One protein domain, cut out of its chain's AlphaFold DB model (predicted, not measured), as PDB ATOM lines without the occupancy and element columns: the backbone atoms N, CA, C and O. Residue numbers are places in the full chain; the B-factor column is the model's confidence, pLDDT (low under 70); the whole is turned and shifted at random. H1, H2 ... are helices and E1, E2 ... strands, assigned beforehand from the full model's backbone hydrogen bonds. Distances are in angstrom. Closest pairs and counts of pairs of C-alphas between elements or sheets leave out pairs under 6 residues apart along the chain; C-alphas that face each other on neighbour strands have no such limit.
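What this domain is: This is residues 641 to 782 and 799 to 805 of the 1212 residues of the protein "Pectate_lyase_3 domain-containing protein" of Cohnella sp. CC-MHH1044 (UniProt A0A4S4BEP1). The chain winds in stacked turns as a short, three-sided solenoid, each side a parallel sheet. E1, E2 and E3 make the first turn, with H1 capping that end; E4, E5 and E6 follow, with H2 on a loop between E5 and E6, then E7, E8 and E9, and last E10 and E11 with a cut between them. The sheets run E1 E4 E7 E10, E2 E5 E8 and E3 E6 E9 E11. The printed part has 149 residues, with two named helices and eleven named strands in the order H1, E1 to E5, H2, E6 to E11; its class is mixed. It is compact, with a radius of gyration of the C-alphas of 14.9 A, and spans 45 by 36 by 25 A.

Where its parts are: Residues 641 to 656 hold no named element. H1 is residues 657 to 668, 16.3 A long, with C-alpha 657 at (-41.193, -19.608, 51.294). E1 is residues 673 to 677, E2 680 to 684, E3 687 to 689, E4 693 to 697 and E5 703 to 707. H2 is residues 715 to 718 and E6 722 to 726. E7, residues 730 to 736, is 20.1 A long. E8 is residues 739 to 742 and E9 754 to 759. E10, residues 771 to 778, is 21.7 A long. E11, residues 799 to 804, is 16.8 A long, with C-alpha 804 at (-54.604, -37.326, 37.377).

How they stand to each other: H1 is on the sheet E1 E4 E7 E10 at a height of 9.4 A, over E1 and along the strands, at 14 degrees to E1 on the local plane; helix and sheet form two layers. Their closest C-alphas in H1 and E1 are those of Ala 667 and Gly 673, 5.0 A apart. Within hydrogen-bond range are N 675 and O 694 of E1 and E4, 2.8 A, and N 695 and O 734 of E4 and E7, 2.9 A. E2 runs on into E3 at 94 degrees, and E7 into E8 at 85 degrees. E2 and E5 are parallel, with N 706 and O 682 at 2.8 A. E6 and E9 are parallel, with N 726 and O 757 at 2.9 A. The sheets E1 E4 E7 E10 and E3 E6 E9 E11 form a sandwich, two sheets face to face, their best planes 35 degrees apart. H1 and H2 are apart. Each O i to N i+4 pair in H1 is within hydrogen-bond range; H2 is too short for one.

The domain as a whole: The C-alphas of Asp 652 and Thr 768, the two farthest apart, are 45.7 A apart. Residues 783 to 798 are not printed, and C-alphas 782 and 799 are 9.6 A apart across the cut. The links E8 to E9 and E9 to E10 are long. The pLDDT is under 70 at residues 711 to 713, 715, 719, 745 to 750 and 763 to 769.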
ATOM      1  N   PHE A 641     -46.829 -31.279  60.848       98.69
ATOM      2  CA  PHE A 641     -45.651 -30.415  60.763       98.69
ATOM      3  C   PHE A 641     -46.093 -28.943  60.784       98.69
ATOM      4  O   PHE A 641     -46.496 -28.397  59.756       98.69
ATOM      5  N   ASP A 642     -46.046 -28.287  61.949       98.62
ATOM      6  CA  ASP A 642     -46.385 -26.861  62.074       98.62
ATOM      7  C   ASP A 642     -45.272 -25.992  61.463       98.62
ATOM      8  O   ASP A 642     -44.108 -26.070  61.862       98.62
ATOM      9  N   VAL A 643     -45.620 -25.131  60.501       98.75
ATOM     10  CA  VAL A 643     -44.649 -24.277  59.786       98.75
ATOM     11  C   VAL A 643     -43.865 -23.320  60.696       98.75
ATOM     12  O   VAL A 643     -42.788 -22.852  60.319       98.75
ATOM     13  N   THR A 644     -44.358 -23.037  61.905       98.38
ATOM     14  CA  THR A 644     -43.666 -22.170  62.870       98.38
ATOM     15  C   THR A 644     -42.451 -22.843  63.521       98.38
ATOM     16  O   THR A 644     -41.475 -22.149  63.810       98.38
ATOM     17  N   ASP A 645     -42.419 -24.179  63.639       98.50
ATOM     18  CA  ASP A 645     -41.220 -24.923  64.076       98.50
ATOM     19  C   ASP A 645     -40.084 -24.861  63.030       98.50
ATOM     20  O   ASP A 645     -38.906 -25.015  63.363       98.50
ATOM     21  N   TYR A 646     -40.425 -24.555  61.773       98.50
ATOM     22  CA  TYR A 646     -39.493 -24.335  60.659       98.50
ATOM     23  C   TYR A 646     -39.118 -22.855  60.469       98.50
ATOM     24  O   TYR A 646     -38.258 -22.534  59.649       98.50
ATOM     25  N   GLY A 647     -39.704 -21.956  61.270       97.81
ATOM     26  CA  GLY A 647     -39.364 -20.533  61.316       97.81
ATOM     27  C   GLY A 647     -40.221 -19.609  60.448       97.81
ATOM     28  O   GLY A 647     -39.789 -18.484  60.208       97.81
ATOM     29  N   ALA A 648     -41.396 -20.048  59.986       98.06
ATOM     30  CA  ALA A 648     -42.373 -19.171  59.336       98.06
ATOM     31  C   ALA A 648     -43.112 -18.307  60.381       98.06
ATOM     32  O   ALA A 648     -43.524 -18.826  61.421       98.06
ATOM     33  N   ASP A 649     -43.327 -17.016  60.108       97.69
ATOM     34  CA  ASP A 649     -44.013 -16.079  61.016       97.69
ATOM     35  C   ASP A 649     -45.041 -15.215  60.271       97.69
ATOM     36  O   ASP A 649     -44.821 -14.049  59.944       97.69
ATOM     37  N   GLY A 650     -46.240 -15.778  60.093       95.19
ATOM     38  CA  GLY A 650     -47.398 -15.093  59.519       95.19
ATOM     39  C   GLY A 650     -47.948 -13.916  60.348       95.19
ATOM     40  O   GLY A 650     -49.089 -13.507  60.120       95.19
ATOM     41  N   ALA A 651     -47.203 -13.385  61.323       95.12
ATOM     42  CA  ALA A 651     -47.463 -12.091  61.946       95.12
ATOM     43  C   ALA A 651     -46.559 -10.952  61.422       95.12
ATOM     44  O   ALA A 651     -46.807  -9.800  61.800       95.12
ATOM     45  N   ASP A 652     -45.548 -11.227  60.581       93.19
ATOM     46  CA  ASP A 652     -44.649 -10.208  60.016       93.19
ATOM     47  C   ASP A 652     -44.905  -9.874  58.520       93.19
ATOM     48  O   ASP A 652     -46.057  -9.815  58.084       93.19
ATOM     49  N   VAL A 653     -43.873  -9.483  57.763       90.25
ATOM     50  CA  VAL A 653     -43.941  -9.057  56.349       90.25
ATOM     51  C   VAL A 653     -42.768  -9.583  55.499       90.25
ATOM     52  O   VAL A 653     -42.517  -9.062  54.408       90.25
ATOM     53  N   LEU A 654     -42.017 -10.569  55.998       92.12
ATOM     54  CA  LEU A 654     -40.872 -11.178  55.320       92.12
ATOM     55  C   LEU A 654     -41.337 -12.192  54.252       92.12
ATOM     56  O   LEU A 654     -42.405 -12.027  53.667       92.12
ATOM     57  N   ASP A 655     -40.491 -13.162  53.905       93.25
ATOM     58  CA  ASP A 655     -40.778 -14.228  52.939       93.25
ATOM     59  C   ASP A 655     -40.627 -15.579  53.647       93.25
ATOM     60  O   ASP A 655     -39.520 -15.974  54.024       93.25
ATOM     61  N   ASP A 656     -41.749 -16.268  53.840       97.69
ATOM     62  CA  ASP A 656     -41.848 -17.552  54.530       97.69
ATOM     63  C   ASP A 656     -41.515 -18.743  53.617       97.69
ATOM     64  O   ASP A 656     -41.421 -19.870  54.111       97.69
ATOM     65  N   THR A 657     -41.328 -18.532  52.301       96.81
ATOM     66  CA  THR A 657     -41.193 -19.608  51.294       96.81
ATOM     67  C   THR A 657     -40.216 -20.701  51.740       96.81
ATOM     68  O   THR A 657     -40.546 -21.884  51.703       96.81
ATOM     69  N   SER A 658     -39.027 -20.322  52.222       97.94
ATOM     70  CA  SER A 658     -37.987 -21.285  52.618       97.94
ATOM     71  C   SER A 658     -38.282 -22.028  53.928       97.94
ATOM     72  O   SER A 658     -37.710 -23.097  54.135       97.94
ATOM     73  N   ALA A 659     -39.112 -21.477  54.814       98.50
ATOM     74  CA  ALA A 659     -39.518 -22.141  56.053       98.50
ATOM     75  C   ALA A 659     -40.663 -23.127  55.782       98.50
ATOM     76  O   ALA A 659     -40.607 -24.280  56.205       98.50
ATOM     77  N   ILE A 660     -41.653 -22.702  54.991       98.75
ATOM     78  CA  ILE A 660     -42.781 -23.543  54.577       98.75
ATOM     79  C   ILE A 660     -42.298 -24.714  53.716       98.75
ATOM     80  O   ILE A 660     -42.700 -25.848  53.967       98.75
ATOM     81  N   GLN A 661     -41.385 -24.479  52.766       98.69
ATOM     82  CA  GLN A 661     -40.781 -25.572  52.000       98.69
ATOM     83  C   GLN A 661     -40.021 -26.543  52.915       98.69
ATOM     84  O   GLN A 661     -40.156 -27.745  52.754       98.69
ATOM     85  N   GLY A 662     -39.323 -26.054  53.948       98.69
ATOM     86  CA  GLY A 662     -38.674 -26.916  54.943       98.69
ATOM     87  C   GLY A 662     -39.642 -27.837  55.704       98.69
ATOM     88  O   GLY A 662     -39.269 -28.965  56.028       98.69
ATOM     89  N   ALA A 663     -40.879 -27.393  55.951       98.81
ATOM     90  CA  ALA A 663     -41.933 -28.220  56.539       98.81
ATOM     91  C   ALA A 663     -42.494 -29.247  55.535       98.81
ATOM     92  O   ALA A 663     -42.696 -30.408  55.892       98.81
ATOM     93  N   ILE A 664     -42.687 -28.851  54.269       98.75
ATOM     94  CA  ILE A 664     -43.120 -29.746  53.179       98.75
ATOM     95  C   ILE A 664     -42.075 -30.842  52.912       98.75
ATOM     96  O   ILE A 664     -42.417 -32.024  52.851       98.75
ATOM     97  N   ASP A 665     -40.798 -30.468  52.823       98.38
ATOM     98  CA  ASP A 665     -39.672 -31.382  52.633       98.38
ATOM     99  C   ASP A 665     -39.571 -32.384  53.796       98.38
ATOM    100  O   ASP A 665     -39.267 -33.558  53.585       98.38
ATOM    101  N   ALA A 666     -39.855 -31.944  55.029       98.50
ATOM    102  CA  ALA A 666     -39.865 -32.806  56.208       98.50
ATOM    103  C   ALA A 666     -41.051 -33.782  56.233       98.50
ATOM    104  O   ALA A 666     -40.851 -34.942  56.597       98.50
ATOM    105  N   ALA A 667     -42.243 -33.353  55.804       98.00
ATOM    106  CA  ALA A 667     -43.397 -34.235  55.635       98.00
ATOM    107  C   ALA A 667     -43.136 -35.294  54.551       98.00
ATOM    108  O   ALA A 667     -43.350 -36.485  54.768       98.00
ATOM    109  N   SER A 668     -42.577 -34.886  53.409       96.12
ATOM    110  CA  SER A 668     -42.200 -35.805  52.328       96.12
ATOM    111  C   SER A 668     -41.114 -36.802  52.752       96.12
ATOM    112  O   SER A 668     -41.212 -37.990  52.460       96.12
ATOM    113  N   ALA A 669     -40.117 -36.353  53.521       96.94
ATOM    114  CA  ALA A 669     -39.077 -37.213  54.091       96.94
ATOM    115  C   ALA A 669     -39.565 -38.137  55.231       96.94
ATOM    116  O   ALA A 669     -38.769 -38.922  55.754       96.94
ATOM    117  N   ALA A 670     -40.840 -38.041  55.618       96.50
ATOM    118  CA  ALA A 670     -41.502 -38.866  56.625       96.50
ATOM    119  C   ALA A 670     -42.633 -39.737  56.032       96.50
ATOM    120  O   ALA A 670     -43.543 -40.125  56.763       96.50
ATOM    121  N   ASP A 671     -42.554 -40.043  54.730       93.31
ATOM    122  CA  ASP A 671     -43.535 -40.821  53.957       93.31
ATOM    123  C   ASP A 671     -44.939 -40.164  53.882       93.31
ATOM    124  O   ASP A 671     -45.961 -40.849  53.840       93.31
ATOM    125  N   GLY A 672     -44.987 -38.823  53.847       95.56
ATOM    126  CA  GLY A 672     -46.212 -38.019  53.726       95.56
ATOM    127  C   GLY A 672     -46.689 -37.418  55.055       95.56
ATOM    128  O   GLY A 672     -46.207 -37.768  56.132       95.56
ATOM    129  N   GLY A 673     -47.643 -36.483  55.010       97.50
ATOM    130  CA  GLY A 673     -48.151 -35.833  56.225       97.50
ATOM    131  C   GLY A 673     -48.917 -34.528  56.022       97.50
ATOM    132  O   GLY A 673     -49.216 -34.104  54.906       97.50
ATOM    133  N   VAL A 674     -49.234 -33.877  57.140       98.62
ATOM    134  CA  VAL A 674     -49.992 -32.624  57.202       98.62
ATOM    135  C   VAL A 674     -49.044 -31.472  57.523       98.62
ATOM    136  O   VAL A 674     -48.557 -31.362  58.643       98.62
ATOM    137  N   VAL A 675     -48.817 -30.569  56.572       98.81
ATOM    138  CA  VAL A 675     -48.146 -29.291  56.841       98.81
ATOM    139  C   VAL A 675     -49.196 -28.322  57.367       98.81
ATOM    140  O   VAL A 675     -50.088 -27.888  56.631       98.81
ATOM    141  N   TYR A 676     -49.122 -28.025  58.662       98.81
ATOM    142  CA  TYR A 676     -50.125 -27.239  59.367       98.81
ATOM    143  C   TYR A 676     -49.737 -25.763  59.458       98.81
ATOM    144  O   TYR A 676     -48.618 -25.397  59.822       98.81
ATOM    145  N   PHE A 677     -50.710 -24.907  59.156       98.75
ATOM    146  CA  PHE A 677     -50.590 -23.458  59.178       98.75
ATOM    147  C   PHE A 677     -51.527 -22.875  60.251       98.75
ATOM    148  O   PHE A 677     -52.756 -22.871  60.074       98.75
ATOM    149  N   PRO A 678     -50.972 -22.329  61.348       98.50
ATOM    150  CA  PRO A 678     -51.700 -21.501  62.305       98.50
ATOM    151  C   PRO A 678     -52.452 -20.302  61.686       98.50
ATOM    152  O   PRO A 678     -52.497 -20.081  60.476       98.50
ATOM    153  N   ALA A 679     -53.093 -19.502  62.544       98.50
ATOM    154  CA  ALA A 679     -53.686 -18.239  62.103       98.50
ATOM    155  C   ALA A 679     -52.576 -17.209  61.844       98.50
ATOM    156  O   ALA A 679     -51.829 -16.884  62.764       98.50
ATOM    157  N   GLY A 680     -52.508 -16.693  60.619       98.19
ATOM    158  CA  GLY A 680     -51.446 -15.815  60.138       98.19
ATOM    159  C   GLY A 680     -51.590 -15.514  58.645       98.19
ATOM    160  O   GLY A 680     -52.424 -16.107  57.955       98.19
ATOM    161  N   ASN A 681     -50.783 -14.577  58.160       97.69
ATOM    162  CA  ASN A 681     -50.620 -14.252  56.751       97.69
ATOM    163  C   ASN A 681     -49.179 -14.533  56.321       97.69
ATOM    164  O   ASN A 681     -48.311 -13.677  56.467       97.69
ATOM    165  N   TYR A 682     -48.946 -15.734  55.806       98.00
ATOM    166  CA  TYR A 682     -47.631 -16.179  55.370       98.00
ATOM    167  C   TYR A 682     -47.382 -15.740  53.929       98.00
ATOM    168  O   TYR A 682     -48.261 -15.865  53.074       98.00
ATOM    169  N   ARG A 683     -46.198 -15.214  53.635       95.31
ATOM    170  CA  ARG A 683     -45.856 -14.620  52.335       95.31
ATOM    171  C   ARG A 683     -44.970 -15.581  51.554       95.31
ATOM    172  O   ARG A 683     -43.933 -15.999  52.053       95.31
ATOM    173  N   ILE A 684     -45.391 -15.944  50.343       94.62
ATOM    174  CA  ILE A 684     -44.758 -16.998  49.536       94.62
ATOM    175  C   ILE A 684     -44.513 -16.568  48.088       94.62
ATOM    176  O   ILE A 684     -45.224 -15.722  47.549       94.62
ATOM    177  N   SER A 685     -43.537 -17.190  47.428       89.94
ATOM    178  CA  SER A 685     -43.231 -16.967  46.007       89.94
ATOM    179  C   SER A 685     -43.531 -18.195  45.135       89.94
ATOM    180  O   SER A 685     -44.259 -18.083  44.147       89.94
ATOM    181  N   GLN A 686     -43.026 -19.370  45.504       92.31
ATOM    182  CA  GLN A 686     -43.390 -20.661  44.912       92.31
ATOM    183  C   GLN A 686     -43.161 -21.782  45.927       92.31
ATOM    184  O   GLN A 686     -42.142 -21.780  46.609       92.31
ATOM    185  N   LEU A 687     -44.090 -22.735  45.999       96.94
ATOM    186  CA  LEU A 687     -43.966 -23.954  46.799       96.94
ATOM    187  C   LEU A 687     -43.998 -25.190  45.896       96.94
ATOM    188  O   LEU A 687     -44.796 -25.273  44.956       96.94
ATOM    189  N   GLU A 688     -43.137 -26.151  46.212       96.06
ATOM    190  CA  GLU A 688     -43.059 -27.464  45.580       96.06
ATOM    191  C   GLU A 688     -43.762 -28.490  46.469       96.06
ATOM    192  O   GLU A 688     -43.328 -28.741  47.592       96.06
ATOM    193  N   LEU A 689     -44.864 -29.056  45.971       96.25
ATOM    194  CA  LEU A 689     -45.718 -30.007  46.675       96.25
ATOM    195  C   LEU A 689     -45.440 -31.437  46.160       96.25
ATOM    196  O   LEU A 689     -45.804 -31.755  45.026       96.25
ATOM    197  N   PRO A 690     -44.789 -32.305  46.948       95.00
ATOM    198  CA  PRO A 690     -44.522 -33.691  46.568       95.00
ATOM    199  C   PRO A 690     -45.758 -34.584  46.788       95.00
ATOM    200  O   PRO A 690     -46.872 -34.097  46.995       95.00
ATOM    201  N   ALA A 691     -45.566 -35.901  46.705       93.75
ATOM    202  CA  ALA A 691     -46.586 -36.897  47.016       93.75
ATOM    203  C   ALA A 691     -46.968 -36.912  48.508       93.75
ATOM    204  O   ALA A 691     -46.137 -36.657  49.381       93.75
ATOM    205  N   ASP A 692     -48.227 -37.255  48.767       96.12
ATOM    206  CA  ASP A 692     -48.847 -37.581  50.058       96.12
ATOM    207  C   ASP A 692     -48.738 -36.483  51.137       96.12
ATOM    208  O   ASP A 692     -48.811 -36.743  52.341       96.12
ATOM    209  N   VAL A 693     -48.629 -35.220  50.699       97.81
ATOM    210  CA  VAL A 693     -48.634 -34.023  51.556       97.81
ATOM    211  C   VAL A 693     -49.961 -33.257  51.456       97.81
ATOM    212  O   VAL A 693     -50.483 -32.993  50.369       97.81
ATOM    213  N   VAL A 694     -50.482 -32.842  52.614       98.38
ATOM    214  CA  VAL A 694     -51.643 -31.950  52.747       98.38
ATOM    215  C   VAL A 694     -51.213 -30.605  53.330       98.38
ATOM    216  O   VAL A 694     -50.639 -30.562  54.415       98.38
ATOM    217  N   LEU A 695     -51.555 -29.496  52.668       98.75
ATOM    218  CA  LEU A 695     -51.442 -28.150  53.238       98.75
ATOM    219  C   LEU A 695     -52.739 -27.811  53.991       98.75
ATOM    220  O   LEU A 695     -53.796 -27.648  53.372       98.75
ATOM    221  N   LEU A 696     -52.675 -27.712  55.321       98.75
ATOM    222  CA  LEU A 696     -53.846 -27.534  56.182       98.75
ATOM    223  C   LEU A 696     -53.785 -26.228  56.975       98.75
ATOM    224  O   LEU A 696     -52.989 -26.080  57.898       98.75
ATOM    225  N   GLY A 697     -54.688 -25.297  56.677       98.56
ATOM    226  CA  GLY A 697     -54.876 -24.111  57.504       98.56
ATOM    227  C   GLY A 697     -55.775 -24.337  58.714       98.56
ATOM    228  O   GLY A 697     -56.603 -25.249  58.769       98.56
ATOM    229  N   ARG A 698     -55.662 -23.440  59.695       97.88
ATOM    230  CA  ARG A 698     -56.558 -23.409  60.857       97.88
ATOM    231  C   ARG A 698     -58.022 -23.164  60.460       97.88
ATOM    232  O   ARG A 698     -58.923 -23.703  61.100       97.88
ATOM    233  N   ASN A 699     -58.258 -22.262  59.507       97.38
ATOM    234  CA  ASN A 699     -59.521 -22.013  58.791       97.38
ATOM    235  C   ASN A 699     -59.302 -20.919  57.733       97.38
ATOM    236  O   ASN A 699     -58.502 -19.997  57.928       97.38
ATOM    237  N   ARG A 700     -60.102 -20.978  56.663       95.12
ATOM    238  CA  ARG A 700     -60.066 -20.080  55.498       95.12
ATOM    239  C   ARG A 700     -60.058 -18.586  55.851       95.12
ATOM    240  O   ARG A 700     -59.413 -17.798  55.172       95.12
ATOM    241  N   ALA A 701     -60.731 -18.197  56.937       96.56
ATOM    242  CA  ALA A 701     -60.875 -16.804  57.362       96.56
ATOM    243  C   ALA A 701     -59.736 -16.279  58.266       96.56
ATOM    244  O   ALA A 701     -59.748 -15.097  58.620       96.56
ATOM    245  N   SER A 702     -58.761 -17.112  58.657       97.88
ATOM    246  CA  SER A 702     -57.626 -16.686  59.498       97.88
ATOM    247  C   SER A 702     -56.246 -17.140  59.027       97.88
ATOM    248  O   SER A 702     -55.264 -16.760  59.659       97.88
ATOM    249  N   THR A 703     -56.160 -17.974  57.994       98.56
ATOM    250  CA  THR A 703     -54.898 -18.522  57.486       98.56
ATOM    251  C   THR A 703     -54.770 -18.190  56.006       98.56
ATOM    252  O   THR A 703     -55.542 -18.693  55.187       98.56
ATOM    253  N   TYR A 704     -53.800 -17.335  55.684       98.12
ATOM    254  CA  TYR A 704     -53.566 -16.816  54.341       98.12
ATOM    255  C   TYR A 704     -52.171 -17.203  53.851       98.12
ATOM    256  O   TYR A 704     -51.196 -17.081  54.594       98.12
ATOM    257  N   LEU A 705     -52.091 -17.627  52.592       97.62
ATOM    258  CA  LEU A 705     -50.867 -17.710  51.807       97.62
ATOM    259  C   LEU A 705     -50.905 -16.561  50.793       97.62
ATOM    260  O   LEU A 705     -51.685 -16.597  49.843       97.62
ATOM    261  N   THR A 706     -50.110 -15.517  51.007       94.81
ATOM    262  CA  THR A 706     -50.036 -14.353  50.115       94.81
ATOM    263  C   THR A 706     -48.917 -14.546  49.098       94.81
ATOM    264  O   THR A 706     -47.741 -14.532  49.457       94.81
ATOM    265  N   TYR A 707     -49.272 -14.670  47.819       90.62
ATOM    266  CA  TYR A 707     -48.319 -14.674  46.716       90.62
ATOM    267  C   TYR A 707     -47.652 -13.303  46.548       90.62
ATOM    268  O   TYR A 707     -48.317 -12.290  46.302       90.62
ATOM    269  N   VAL A 708     -46.323 -13.301  46.621       86.75
ATOM    270  CA  VAL A 708     -45.447 -12.155  46.384       86.75
ATOM    271  C   VAL A 708     -44.602 -12.440  45.130       86.75
ATOM    272  O   VAL A 708     -43.624 -13.188  45.204       86.75
ATOM    273  N   PRO A 709     -44.923 -11.856  43.959       77.56
ATOM    274  CA  PRO A 709     -44.141 -12.074  42.742       77.56
ATOM    275  C   PRO A 709     -42.702 -11.553  42.893       77.56
ATOM    276  O   PRO A 709     -42.527 -10.422  43.378       77.56
ATOM    277  N   PRO A 710     -41.673 -12.300  42.434       76.25
ATOM    278  CA  PRO A 710     -40.270 -11.957  42.660       76.25
ATOM    279  C   PRO A 710     -39.899 -10.532  42.225       76.25
ATOM    280  O   PRO A 710     -40.423  -9.984  41.253       76.25
ATOM    281  N   ALA A 711     -38.965  -9.908  42.946       69.62
ATOM    282  CA  ALA A 711     -38.650  -8.481  42.803       69.62
ATOM    283  C   ALA A 711     -38.119  -8.059  41.414       69.62
ATOM    284  O   ALA A 711     -38.164  -6.875  41.090       69.62
ATOM    285  N   ALA A 712     -37.637  -9.009  40.607       66.75
ATOM    286  CA  ALA A 712     -37.095  -8.781  39.266       66.75
ATOM    287  C   ALA A 712     -37.836  -9.552  38.151       66.75
ATOM    288  O   ALA A 712     -37.356  -9.558  37.020       66.75
ATOM    289  N   ALA A 713     -38.968 -10.201  38.457       65.31
ATOM    290  CA  ALA A 713     -39.649 -11.101  37.526       65.31
ATOM    291  C   ALA A 713     -40.128 -10.389  36.249       65.31
ATOM    292  O   ALA A 713     -40.865  -9.400  36.294       65.31
ATOM    293  N   THR A 714     -39.728 -10.926  35.100       70.12
ATOM    294  CA  THR A 714     -40.206 -10.526  33.776       70.12
ATOM    295  C   THR A 714     -41.531 -11.209  33.431       70.12
ATOM    296  O   THR A 714     -41.906 -12.220  34.022       70.12
ATOM    297  N   VAL A 715     -42.233 -10.689  32.416       68.00
ATOM    298  CA  VAL A 715     -43.466 -11.313  31.894       68.00
ATOM    299  C   VAL A 715     -43.221 -12.771  31.484       68.00
ATOM    300  O   VAL A 715     -44.036 -13.621  31.803       68.00
ATOM    301  N   VAL A 716     -42.078 -13.070  30.857       70.25
ATOM    302  CA  VAL A 716     -41.751 -14.414  30.340       70.25
ATOM    303  C   VAL A 716     -41.480 -15.419  31.466       70.25
ATOM    304  O   VAL A 716     -41.804 -16.596  31.336       70.25
ATOM    305  N   GLU A 717     -40.915 -14.974  32.590       71.88
ATOM    306  CA  GLU A 717     -40.744 -15.827  33.775       71.88
ATOM    307  C   GLU A 717     -42.098 -16.117  34.440       71.88
ATOM    308  O   GLU A 717     -42.359 -17.252  34.827       71.88
ATOM    309  N   LEU A 718     -42.994 -15.124  34.497       71.56
ATOM    310  CA  LEU A 718     -44.343 -15.276  35.056       71.56
ATOM    311  C   LEU A 718     -45.280 -16.092  34.144       71.56
ATOM    312  O   LEU A 718     -46.087 -16.864  34.657       71.56
ATOM    313  N   GLU A 719     -45.103 -16.030  32.818       69.50
ATOM    314  CA  GLU A 719     -45.747 -16.913  31.824       69.50
ATOM    315  C   GLU A 719     -45.402 -18.407  32.018       69.50
ATOM    316  O   GLU A 719     -46.082 -19.259  31.455       69.50
ATOM    317  N   ASN A 720     -44.398 -18.736  32.840       73.81
ATOM    318  CA  ASN A 720     -44.016 -20.107  33.203       73.81
ATOM    319  C   ASN A 720     -44.110 -20.369  34.725       73.81
ATOM    320  O   ASN A 720     -43.553 -21.351  35.214       73.81
ATOM    321  N   TRP A 721     -44.779 -19.493  35.491       82.69
ATOM    322  CA  TRP A 721     -44.817 -19.565  36.958       82.69
ATOM    323  C   TRP A 721     -46.107 -20.183  37.501       82.69
ATOM    324  O   TRP A 721     -47.211 -19.737  37.180       82.69
ATOM    325  N   THR A 722     -45.945 -21.142  38.410       89.19
ATOM    326  CA  THR A 722     -47.020 -21.811  39.155       89.19
ATOM    327  C   THR A 722     -46.771 -21.604  40.647       89.19
ATOM    328  O   THR A 722     -45.693 -21.958  41.121       89.19
ATOM    329  N   VAL A 723     -47.708 -21.002  41.390       92.50
ATOM    330  CA  VAL A 723     -47.454 -20.611  42.798       92.50
ATOM    331  C   VAL A 723     -47.351 -21.821  43.735       92.50
ATOM    332  O   VAL A 723     -46.422 -21.886  44.535       92.50
ATOM    333  N   ILE A 724     -48.251 -22.798  43.621       95.12
ATOM    334  CA  ILE A 724     -48.132 -24.101  44.291       95.12
ATOM    335  C   ILE A 724     -48.138 -25.169  43.201       95.12
ATOM    336  O   ILE A 724     -49.138 -25.318  42.497       95.12
ATOM    337  N   ARG A 725     -47.016 -25.874  43.022       92.62
ATOM    338  CA  ARG A 725     -46.843 -26.855  41.942       92.62
ATOM    339  C   ARG A 725     -46.581 -28.250  42.491       92.62
ATOM    340  O   ARG A 725     -45.726 -28.404  43.360       92.62
ATOM    341  N   SER A 726     -47.248 -29.255  41.933       92.25
ATOM    342  CA  SER A 726     -46.837 -30.644  42.117       92.25
ATOM    343  C   SER A 726     -45.390 -30.853  41.650       92.25
ATOM    344  O   SER A 726     -44.935 -30.244  40.673       92.25
ATOM    345  N   THR A 727     -44.667 -31.723  42.349       88.56
ATOM    346  CA  THR A 727     -43.362 -32.263  41.935       88.56
ATOM    347  C   THR A 727     -43.350 -33.786  41.815       88.56
ATOM    348  O   THR A 727     -42.288 -34.369  41.598       88.56
ATOM    349  N   SER A 728     -44.519 -34.428  41.919       78.75
ATOM    350  CA  SER A 728     -44.680 -35.876  41.792       78.75
ATOM    351  C   SER A 728     -45.635 -36.240  40.659       78.75
ATOM    352  O   SER A 728     -46.675 -35.612  40.482       78.75
ATOM    353  N   GLU A 729     -45.297 -37.308  39.940       80.81
ATOM    354  CA  GLU A 729     -46.198 -37.970  38.989       80.81
ATOM    355  C   GLU A 729     -47.121 -38.992  39.684       80.81
ATOM    356  O   GLU A 729     -48.099 -39.436  39.095       80.81
ATOM    357  N   GLU A 730     -46.828 -39.373  40.932       82.00
ATOM    358  CA  GLU A 730     -47.539 -40.405  41.702       82.00
ATOM    359  C   GLU A 730     -48.006 -39.869  43.071       82.00
ATOM    360  O   GLU A 730     -47.437 -38.909  43.598       82.00
ATOM    361  N   GLY A 731     -48.998 -40.527  43.681       83.12
ATOM    362  CA  GLY A 731     -49.453 -40.251  45.051       83.12
ATOM    363  C   GLY A 731     -50.544 -39.179  45.184       83.12
ATOM    364  O   GLY A 731     -51.079 -38.681  44.190       83.12
ATOM    365  N   SER A 732     -50.881 -38.870  46.439       93.50
ATOM    366  CA  SER A 732     -52.053 -38.082  46.861       93.50
ATOM    367  C   SER A 732     -51.685 -36.639  47.219       93.50
ATOM    368  O   SER A 732     -50.583 -36.391  47.696       93.50
ATOM    369  N   GLN A 733     -52.578 -35.658  47.050       96.38
ATOM    370  CA  GLN A 733     -52.289 -34.252  47.408       96.38
ATOM    371  C   GLN A 733     -53.537 -33.520  47.911       96.38
ATOM    372  O   GLN A 733     -54.640 -33.743  47.414       96.38
ATOM    373  N   GLY A 734     -53.373 -32.607  48.871       97.25
ATOM    374  CA  GLY A 734     -54.505 -31.881  49.452       97.25
ATOM    375  C   GLY A 734     -54.209 -30.438  49.845       97.25
ATOM    376  O   GLY A 734     -53.151 -30.139  50.392       97.25
ATOM    377  N   LEU A 735     -55.174 -29.541  49.631       98.44
ATOM    378  CA  LEU A 735     -55.201 -28.220  50.266       98.44
ATOM    379  C   LEU A 735     -56.544 -28.014  50.970       98.44
ATOM    380  O   LEU A 735     -57.610 -28.239  50.388       98.44
ATOM    381  N   ALA A 736     -56.507 -27.555  52.222       98.62
ATOM    382  CA  ALA A 736     -57.724 -27.299  52.981       98.62
ATOM    383  C   ALA A 736     -57.629 -26.154  53.987       98.62
ATOM    384  O   ALA A 736     -56.566 -25.861  54.537       98.62
ATOM    385  N   ARG A 737     -58.795 -25.565  54.292       98.50
ATOM    386  CA  ARG A 737     -59.000 -24.617  55.403       98.50
ATOM    387  C   ARG A 737     -58.043 -23.410  55.383       98.50
ATOM    388  O   ARG A 737     -57.679 -22.895  56.439       98.50
ATOM    389  N   LEU A 738     -57.650 -22.945  54.199       98.44
ATOM    390  CA  LEU A 738     -56.750 -21.805  53.983       98.44
ATOM    391  C   LEU A 738     -57.169 -20.989  52.755       98.44
ATOM    392  O   LEU A 738     -57.875 -21.500  51.883       98.44
ATOM    393  N   THR A 739     -56.714 -19.737  52.687       98.19
ATOM    394  CA  THR A 739     -56.899 -18.849  51.529       98.19
ATOM    395  C   THR A 739     -55.558 -18.583  50.846       98.19
ATOM    396  O   THR A 739     -54.652 -18.034  51.467       98.19
ATOM    397  N   LEU A 740     -55.435 -18.919  49.564       95.94
ATOM    398  CA  LEU A 740     -54.384 -18.424  48.677       95.94
ATOM    399  C   LEU A 740     -54.828 -17.065  48.109       95.94
ATOM    400  O   LEU A 740     -55.926 -16.938  47.574       95.94
ATOM    401  N   THR A 741     -53.997 -16.041  48.248       92.31
ATOM    402  CA  THR A 741     -54.283 -14.660  47.818       92.31
ATOM    403  C   THR A 741     -53.044 -14.039  47.175       92.31
ATOM    404  O   THR A 741     -51.977 -14.652  47.149       92.31
ATOM    405  N   MET A 742     -53.153 -12.821  46.648       86.19
ATOM    406  CA  MET A 742     -52.042 -12.061  46.065       86.19
ATOM    407  C   MET A 742     -51.799 -10.759  46.838       86.19
ATOM    408  O   MET A 742     -52.738 -10.151  47.348       86.19
ATOM    409  N   ASP A 743     -50.535 -10.343  46.946       83.50
ATOM    410  CA  ASP A 743     -50.149  -9.095  47.618       83.50
ATOM    411  C   ASP A 743     -50.736  -7.865  46.896       83.50
ATOM    412  O   ASP A 743     -50.666  -7.774  45.671       83.50
ATOM    413  N   SER A 744     -51.255  -6.877  47.632       73.81
ATOM    414  CA  SER A 744     -51.665  -5.594  47.040       73.81
ATOM    415  C   SER A 744     -50.486  -4.820  46.447       73.81
ATOM    416  O   SER A 744     -50.651  -4.126  45.449       73.81
ATOM    417  N   ASP A 745     -49.271  -4.993  46.974       67.69
ATOM    418  CA  ASP A 745     -48.060  -4.404  46.380       67.69
ATOM    419  C   ASP A 745     -47.642  -5.119  45.070       67.69
ATOM    420  O   ASP A 745     -46.672  -4.735  44.406       67.69
ATOM    421  N   ALA A 746     -48.387  -6.153  44.658       65.06
ATOM    422  CA  ALA A 746     -48.296  -6.778  43.346       65.06
ATOM    423  C   ALA A 746     -49.336  -6.264  42.329       65.06
ATOM    424  O   ALA A 746     -49.276  -6.695  41.178       65.06
ATOM    425  N   ASP A 747     -50.217  -5.322  42.702       61.69
ATOM    426  CA  ASP A 747     -51.299  -4.765  41.862       61.69
ATOM    427  C   ASP A 747     -50.854  -4.327  40.454       61.69
ATOM    428  O   ASP A 747     -51.640  -4.434  39.513       61.69
ATOM    429  N   ASP A 748     -49.603  -3.866  40.301       61.97
ATOM    430  CA  ASP A 748     -48.991  -3.423  39.035       61.97
ATOM    431  C   ASP A 748     -48.194  -4.528  38.296       61.97
ATOM    432  O   ASP A 748     -47.936  -4.418  37.091       61.97
ATOM    433  N   LYS A 749     -47.821  -5.639  38.951       66.75
ATOM    434  CA  LYS A 749     -46.997  -6.718  38.353       66.75
ATOM    435  C   LYS A 749     -47.841  -7.762  37.602       66.75
ATOM    436  O   LYS A 749     -49.006  -7.922  37.947       66.75
ATOM    437  N   PRO A 750     -47.321  -8.469  36.581       68.38
ATOM    438  CA  PRO A 750     -48.097  -9.500  35.886       68.38
ATOM    439  C   PRO A 750     -48.567 -10.621  36.831       68.38
ATOM    440  O   PRO A 750     -47.896 -10.925  37.816       68.38
ATOM    441  N   LEU A 751     -49.704 -11.243  36.506       74.69
ATOM    442  CA  LEU A 751     -50.179 -12.455  37.183       74.69
ATOM    443  C   LEU A 751     -49.248 -13.648  36.877       74.69
ATOM    444  O   LEU A 751     -48.665 -13.685  35.788       74.69
ATOM    445  N   PRO A 752     -49.127 -14.632  37.788       80.06
ATOM    446  CA  PRO A 752     -48.482 -15.906  37.482       80.06
ATOM    447  C   PRO A 752     -49.346 -16.700  36.491       80.06
ATOM    448  O   PRO A 752     -50.572 -16.565  36.487       80.06
ATOM    449  N   ASN A 753     -48.728 -17.555  35.674       79.06
ATOM    450  CA  ASN A 753     -49.444 -18.431  34.744       79.06
ATOM    451  C   ASN A 753     -50.505 -19.281  35.464       79.06
ATOM    452  O   ASN A 753     -51.641 -19.371  35.013       79.06
ATOM    453  N   GLN A 754     -50.165 -19.839  36.624       86.31
ATOM    454  CA  GLN A 754     -51.053 -20.681  37.426       86.31
ATOM    455  C   GLN A 754     -50.928 -20.328  38.912       86.31
ATOM    456  O   GLN A 754     -49.835 -20.042  39.405       86.31
ATOM    457  N   PHE A 755     -52.029 -20.413  39.659       89.94
ATOM    458  CA  PHE A 755     -51.954 -20.389  41.125       89.94
ATOM    459  C   PHE A 755     -51.697 -21.783  41.702       89.94
ATOM    460  O   PHE A 755     -50.969 -21.913  42.682       89.94
ATOM    461  N   LEU A 756     -52.250 -22.820  41.071       92.44
ATOM    462  CA  LEU A 756     -52.175 -24.192  41.554       92.44
ATOM    463  C   LEU A 756     -52.025 -25.183  40.396       92.44
ATOM    464  O   LEU A 756     -52.715 -25.058  39.383       92.44
ATOM    465  N   TRP A 757     -51.175 -26.188  40.594       92.12
ATOM    466  CA  TRP A 757     -51.082 -27.382  39.758       92.12
ATOM    467  C   TRP A 757     -50.975 -28.630  40.639       92.12
ATOM    468  O   TRP A 757     -50.025 -28.732  41.417       92.12
ATOM    469  N   LEU A 758     -51.925 -29.562  40.521       93.12
ATOM    470  CA  LEU A 758     -51.952 -30.821  41.281       93.12
ATOM    471  C   LEU A 758     -51.809 -32.047  40.371       93.12
ATOM    472  O   LEU A 758     -52.332 -32.065  39.256       93.12
ATOM    473  N   GLY A 759     -51.152 -33.083  40.895       91.94
ATOM    474  CA  GLY A 759     -50.916 -34.348  40.201       91.94
ATOM    475  C   GLY A 759     -49.805 -34.286  39.148       91.94
ATOM    476  O   GLY A 759     -48.783 -33.631  39.359       91.94
ATOM    477  N   ASN A 760     -49.995 -35.007  38.042       88.12
ATOM    478  CA  ASN A 760     -48.995 -35.256  36.997       88.12
ATOM    479  C   ASN A 760     -48.512 -33.984  36.269       88.12
ATOM    480  O   ASN A 760     -49.194 -32.959  36.243       88.12
ATOM    481  N   SER A 761     -47.347 -34.040  35.620       80.81
ATOM    482  CA  SER A 761     -46.890 -32.965  34.726       80.81
ATOM    483  C   SER A 761     -47.788 -32.826  33.489       80.81
ATOM    484  O   SER A 761     -48.320 -33.809  32.975       80.81
ATOM    485  N   TRP A 762     -47.909 -31.604  32.952       74.25
ATOM    486  CA  TRP A 762     -48.660 -31.344  31.717       74.25
ATOM    487  C   TRP A 762     -48.146 -32.187  30.542       74.25
ATOM    488  O   TRP A 762     -46.993 -32.040  30.126       74.25
ATOM    489  N   ASN A 763     -49.030 -33.003  29.961       64.81
ATOM    490  CA  ASN A 763     -48.750 -33.779  28.759       64.81
ATOM    491  C   ASN A 763     -49.730 -33.414  27.620       64.81
ATOM    492  O   ASN A 763     -50.888 -33.833  27.664       64.81
ATOM    493  N   PRO A 764     -49.285 -32.700  26.564       56.97
ATOM    494  CA  PRO A 764     -50.152 -32.301  25.454       56.97
ATOM    495  C   PRO A 764     -50.640 -33.474  24.584       56.97
ATOM    496  O   PRO A 764     -51.582 -33.292  23.815       56.97
ATOM    497  N   ASP A 765     -50.028 -34.658  24.698       54.84
ATOM    498  CA  ASP A 765     -50.421 -35.852  23.940       54.84
ATOM    499  C   ASP A 765     -51.558 -36.645  24.624       54.84
ATOM    500  O   ASP A 765     -52.127 -37.556  24.016       54.84
ATOM    501  N   TYR A 766     -51.933 -36.281  25.862       60.84
ATOM    502  CA  TYR A 766     -52.976 -36.927  26.678       60.84
ATOM    503  C   TYR A 766     -52.769 -38.444  26.871       60.84
ATOM    504  O   TYR A 766     -53.701 -39.233  26.690       60.84
ATOM    505  N   SER A 767     -51.536 -38.865  27.182       55.81
ATOM    506  CA  SER A 767     -51.166 -40.285  27.245       55.81
ATOM    507  C   SER A 767     -51.772 -41.045  28.433       55.81
ATOM    508  O   SER A 767     -52.287 -40.484  29.400       55.81
ATOM    509  N   THR A 768     -51.658 -42.373  28.387       59.53
ATOM    510  CA  THR A 768     -52.132 -43.300  29.424       59.53
ATOM    511  C   THR A 768     -51.253 -43.358  30.680       59.53
ATOM    512  O   THR A 768     -51.389 -44.305  31.458       59.53
ATOM    513  N   ASP A 769     -50.372 -42.381  30.885       68.31
ATOM    514  CA  ASP A 769     -49.291 -42.453  31.878       68.31
ATOM    515  C   ASP A 769     -49.574 -41.631  33.146       68.31
ATOM    516  O   ASP A 769     -48.777 -41.654  34.076       68.31
ATOM    517  N   GLN A 770     -50.724 -40.944  33.215       80.06
ATOM    518  CA  GLN A 770     -51.199 -40.292  34.441       80.06
ATOM    519  C   GLN A 770     -51.412 -41.343  35.549       80.06
ATOM    520  O   GLN A 770     -52.179 -42.300  35.359       80.06
ATOM    521  N   THR A 771     -50.758 -41.143  36.695       87.62
ATOM    522  CA  THR A 771     -50.701 -42.071  37.843       87.62
ATOM    523  C   THR A 771     -50.990 -41.420  39.199       87.62
ATOM    524  O   THR A 771     -51.257 -42.152  40.152       87.62
ATOM    525  N   ALA A 772     -51.013 -40.087  39.307       90.56
ATOM    526  CA  ALA A 772     -51.456 -39.396  40.516       90.56
ATOM    527  C   ALA A 772     -52.957 -39.636  40.755       90.56
ATOM    528  O   ALA A 772     -53.752 -39.666  39.813       90.56
ATOM    529  N   GLU A 773     -53.372 -39.802  42.007       93.25
ATOM    530  CA  GLU A 773     -54.770 -40.044  42.385       93.25
ATOM    531  C   GLU A 773     -55.060 -39.430  43.759       93.25
ATOM    532  O   GLU A 773     -54.132 -39.095  44.484       93.25
ATOM    533  N   LYS A 774     -56.336 -39.294  44.145       95.44
ATOM    534  CA  LYS A 774     -56.750 -38.849  45.498       95.44
ATOM    535  C   LYS A 774     -56.339 -37.401  45.779       95.44
ATOM    536  O   LYS A 774     -55.657 -37.092  46.756       95.44
ATOM    537  N   LEU A 775     -56.747 -36.496  44.892       96.88
ATOM    538  CA  LEU A 775     -56.396 -35.074  44.950       96.88
ATOM    539  C   LEU A 775     -57.581 -34.260  45.489       96.88
ATOM    540  O   LEU A 775     -58.707 -34.455  45.024       96.88
ATOM    541  N   PHE A 776     -57.375 -33.332  46.435       98.12
ATOM    542  CA  PHE A 776     -58.495 -32.546  46.976       98.12
ATOM    543  C   PHE A 776     -58.246 -31.056  47.255       98.12
ATOM    544  O   PHE A 776     -57.179 -30.634  47.698       98.12
ATOM    545  N   LEU A 777     -59.322 -30.280  47.091       98.12
ATOM    546  CA  LEU A 777     -59.502 -28.913  47.586       98.12
ATOM    547  C   LEU A 777     -60.746 -28.878  48.485       98.12
ATOM    548  O   LEU A 777     -61.845 -29.182  48.020       98.12
ATOM    549  N   LYS A 778     -60.590 -28.539  49.773       98.38
ATOM    550  CA  LYS A 778     -61.682 -28.614  50.768       98.38
ATOM    551  C   LYS A 778     -61.707 -27.414  51.714       98.38
ATOM    552  O   LYS A 778     -60.773 -27.223  52.486       98.38
ATOM    553  N   ASP A 779     -62.797 -26.641  51.725       97.94
ATOM    554  CA  ASP A 779     -62.859 -25.369  52.479       97.94
ATOM    555  C   ASP A 779     -61.654 -24.453  52.150       97.94
ATOM    556  O   ASP A 779     -61.063 -23.799  53.010       97.94
ATOM    557  N   PHE A 780     -61.240 -24.469  50.884       97.69
ATOM    558  CA  PHE A 780     -60.149 -23.669  50.338       97.69
ATOM    559  C   PHE A 780     -60.699 -22.352  49.773       97.69
ATOM    560  O   PHE A 780     -61.876 -22.263  49.410       97.69
ATOM    561  N   ALA A 781     -59.853 -21.329  49.669       97.44
ATOM    562  CA  ALA A 781     -60.107 -20.223  48.754       97.44
ATOM    563  C   ALA A 781     -58.888 -19.855  47.913       97.44
ATOM    564  O   ALA A 781     -57.758 -19.904  48.391       97.44
ATOM    565  N   LEU A 782     -59.159 -19.406  46.691       94.44
ATOM    566  CA  LEU A 782     -58.256 -18.588  45.887       94.44
ATOM    567  C   LEU A 782     -58.950 -17.238  45.685       94.44
ATOM    568  O   LEU A 782     -60.018 -17.215  45.081       94.44
ATOM    569  N   TYR A 799     -55.176 -19.468  36.696       83.25
ATOM    570  CA  TYR A 799     -56.087 -20.615  36.778       83.25
ATOM    571  C   TYR A 799     -55.547 -21.754  37.668       83.25
ATOM    572  O   TYR A 799     -54.468 -21.646  38.267       83.25
ATOM    573  N   ILE A 800     -56.323 -22.840  37.749       90.50
ATOM    574  CA  ILE A 800     -56.008 -24.091  38.451       90.50
ATOM    575  C   ILE A 800     -55.856 -25.231  37.432       90.50
ATOM    576  O   ILE A 800     -56.740 -25.443  36.598       90.50
ATOM    577  N   GLY A 801     -54.746 -25.968  37.511       89.75
ATOM    578  CA  GLY A 801     -54.509 -27.188  36.737       89.75
ATOM    579  C   GLY A 801     -54.566 -28.457  37.592       89.75
ATOM    580  O   GLY A 801     -54.131 -28.446  38.746       89.75
ATOM    581  N   ILE A 802     -55.111 -29.540  37.032       90.50
ATOM    582  CA  ILE A 802     -55.185 -30.867  37.660       90.50
ATOM    583  C   ILE A 802     -54.988 -31.941  36.580       90.50
ATOM    584  O   ILE A 802     -55.795 -32.046  35.659       90.50
ATOM    585  N   GLU A 803     -53.957 -32.767  36.722       89.31
ATOM    586  CA  GLU A 803     -53.699 -33.927  35.857       89.31
ATOM    587  C   GLU A 803     -53.647 -35.185  36.725       89.31
ATOM    588  O   GLU A 803     -52.817 -35.272  37.630       89.31
ATOM    589  N   ALA A 804     -54.531 -36.158  36.498       90.06
ATOM    590  CA  ALA A 804     -54.604 -37.326  37.377       90.06
ATOM    591  C   ALA A 804     -55.142 -38.582  36.690       90.06
ATOM    592  O   ALA A 804     -55.918 -38.535  35.738       90.06
ATOM    593  N   LYS A 805     -54.838 -39.740  37.272       89.44
ATOM    594  CA  LYS A 805     -55.610 -40.960  37.046       89.44
ATOM    595  C   LYS A 805     -57.058 -40.769  37.520       89.44
ATOM    596  O   LYS A 805     -57.985 -41.038  36.761       89.44
TER     597      LYS A 805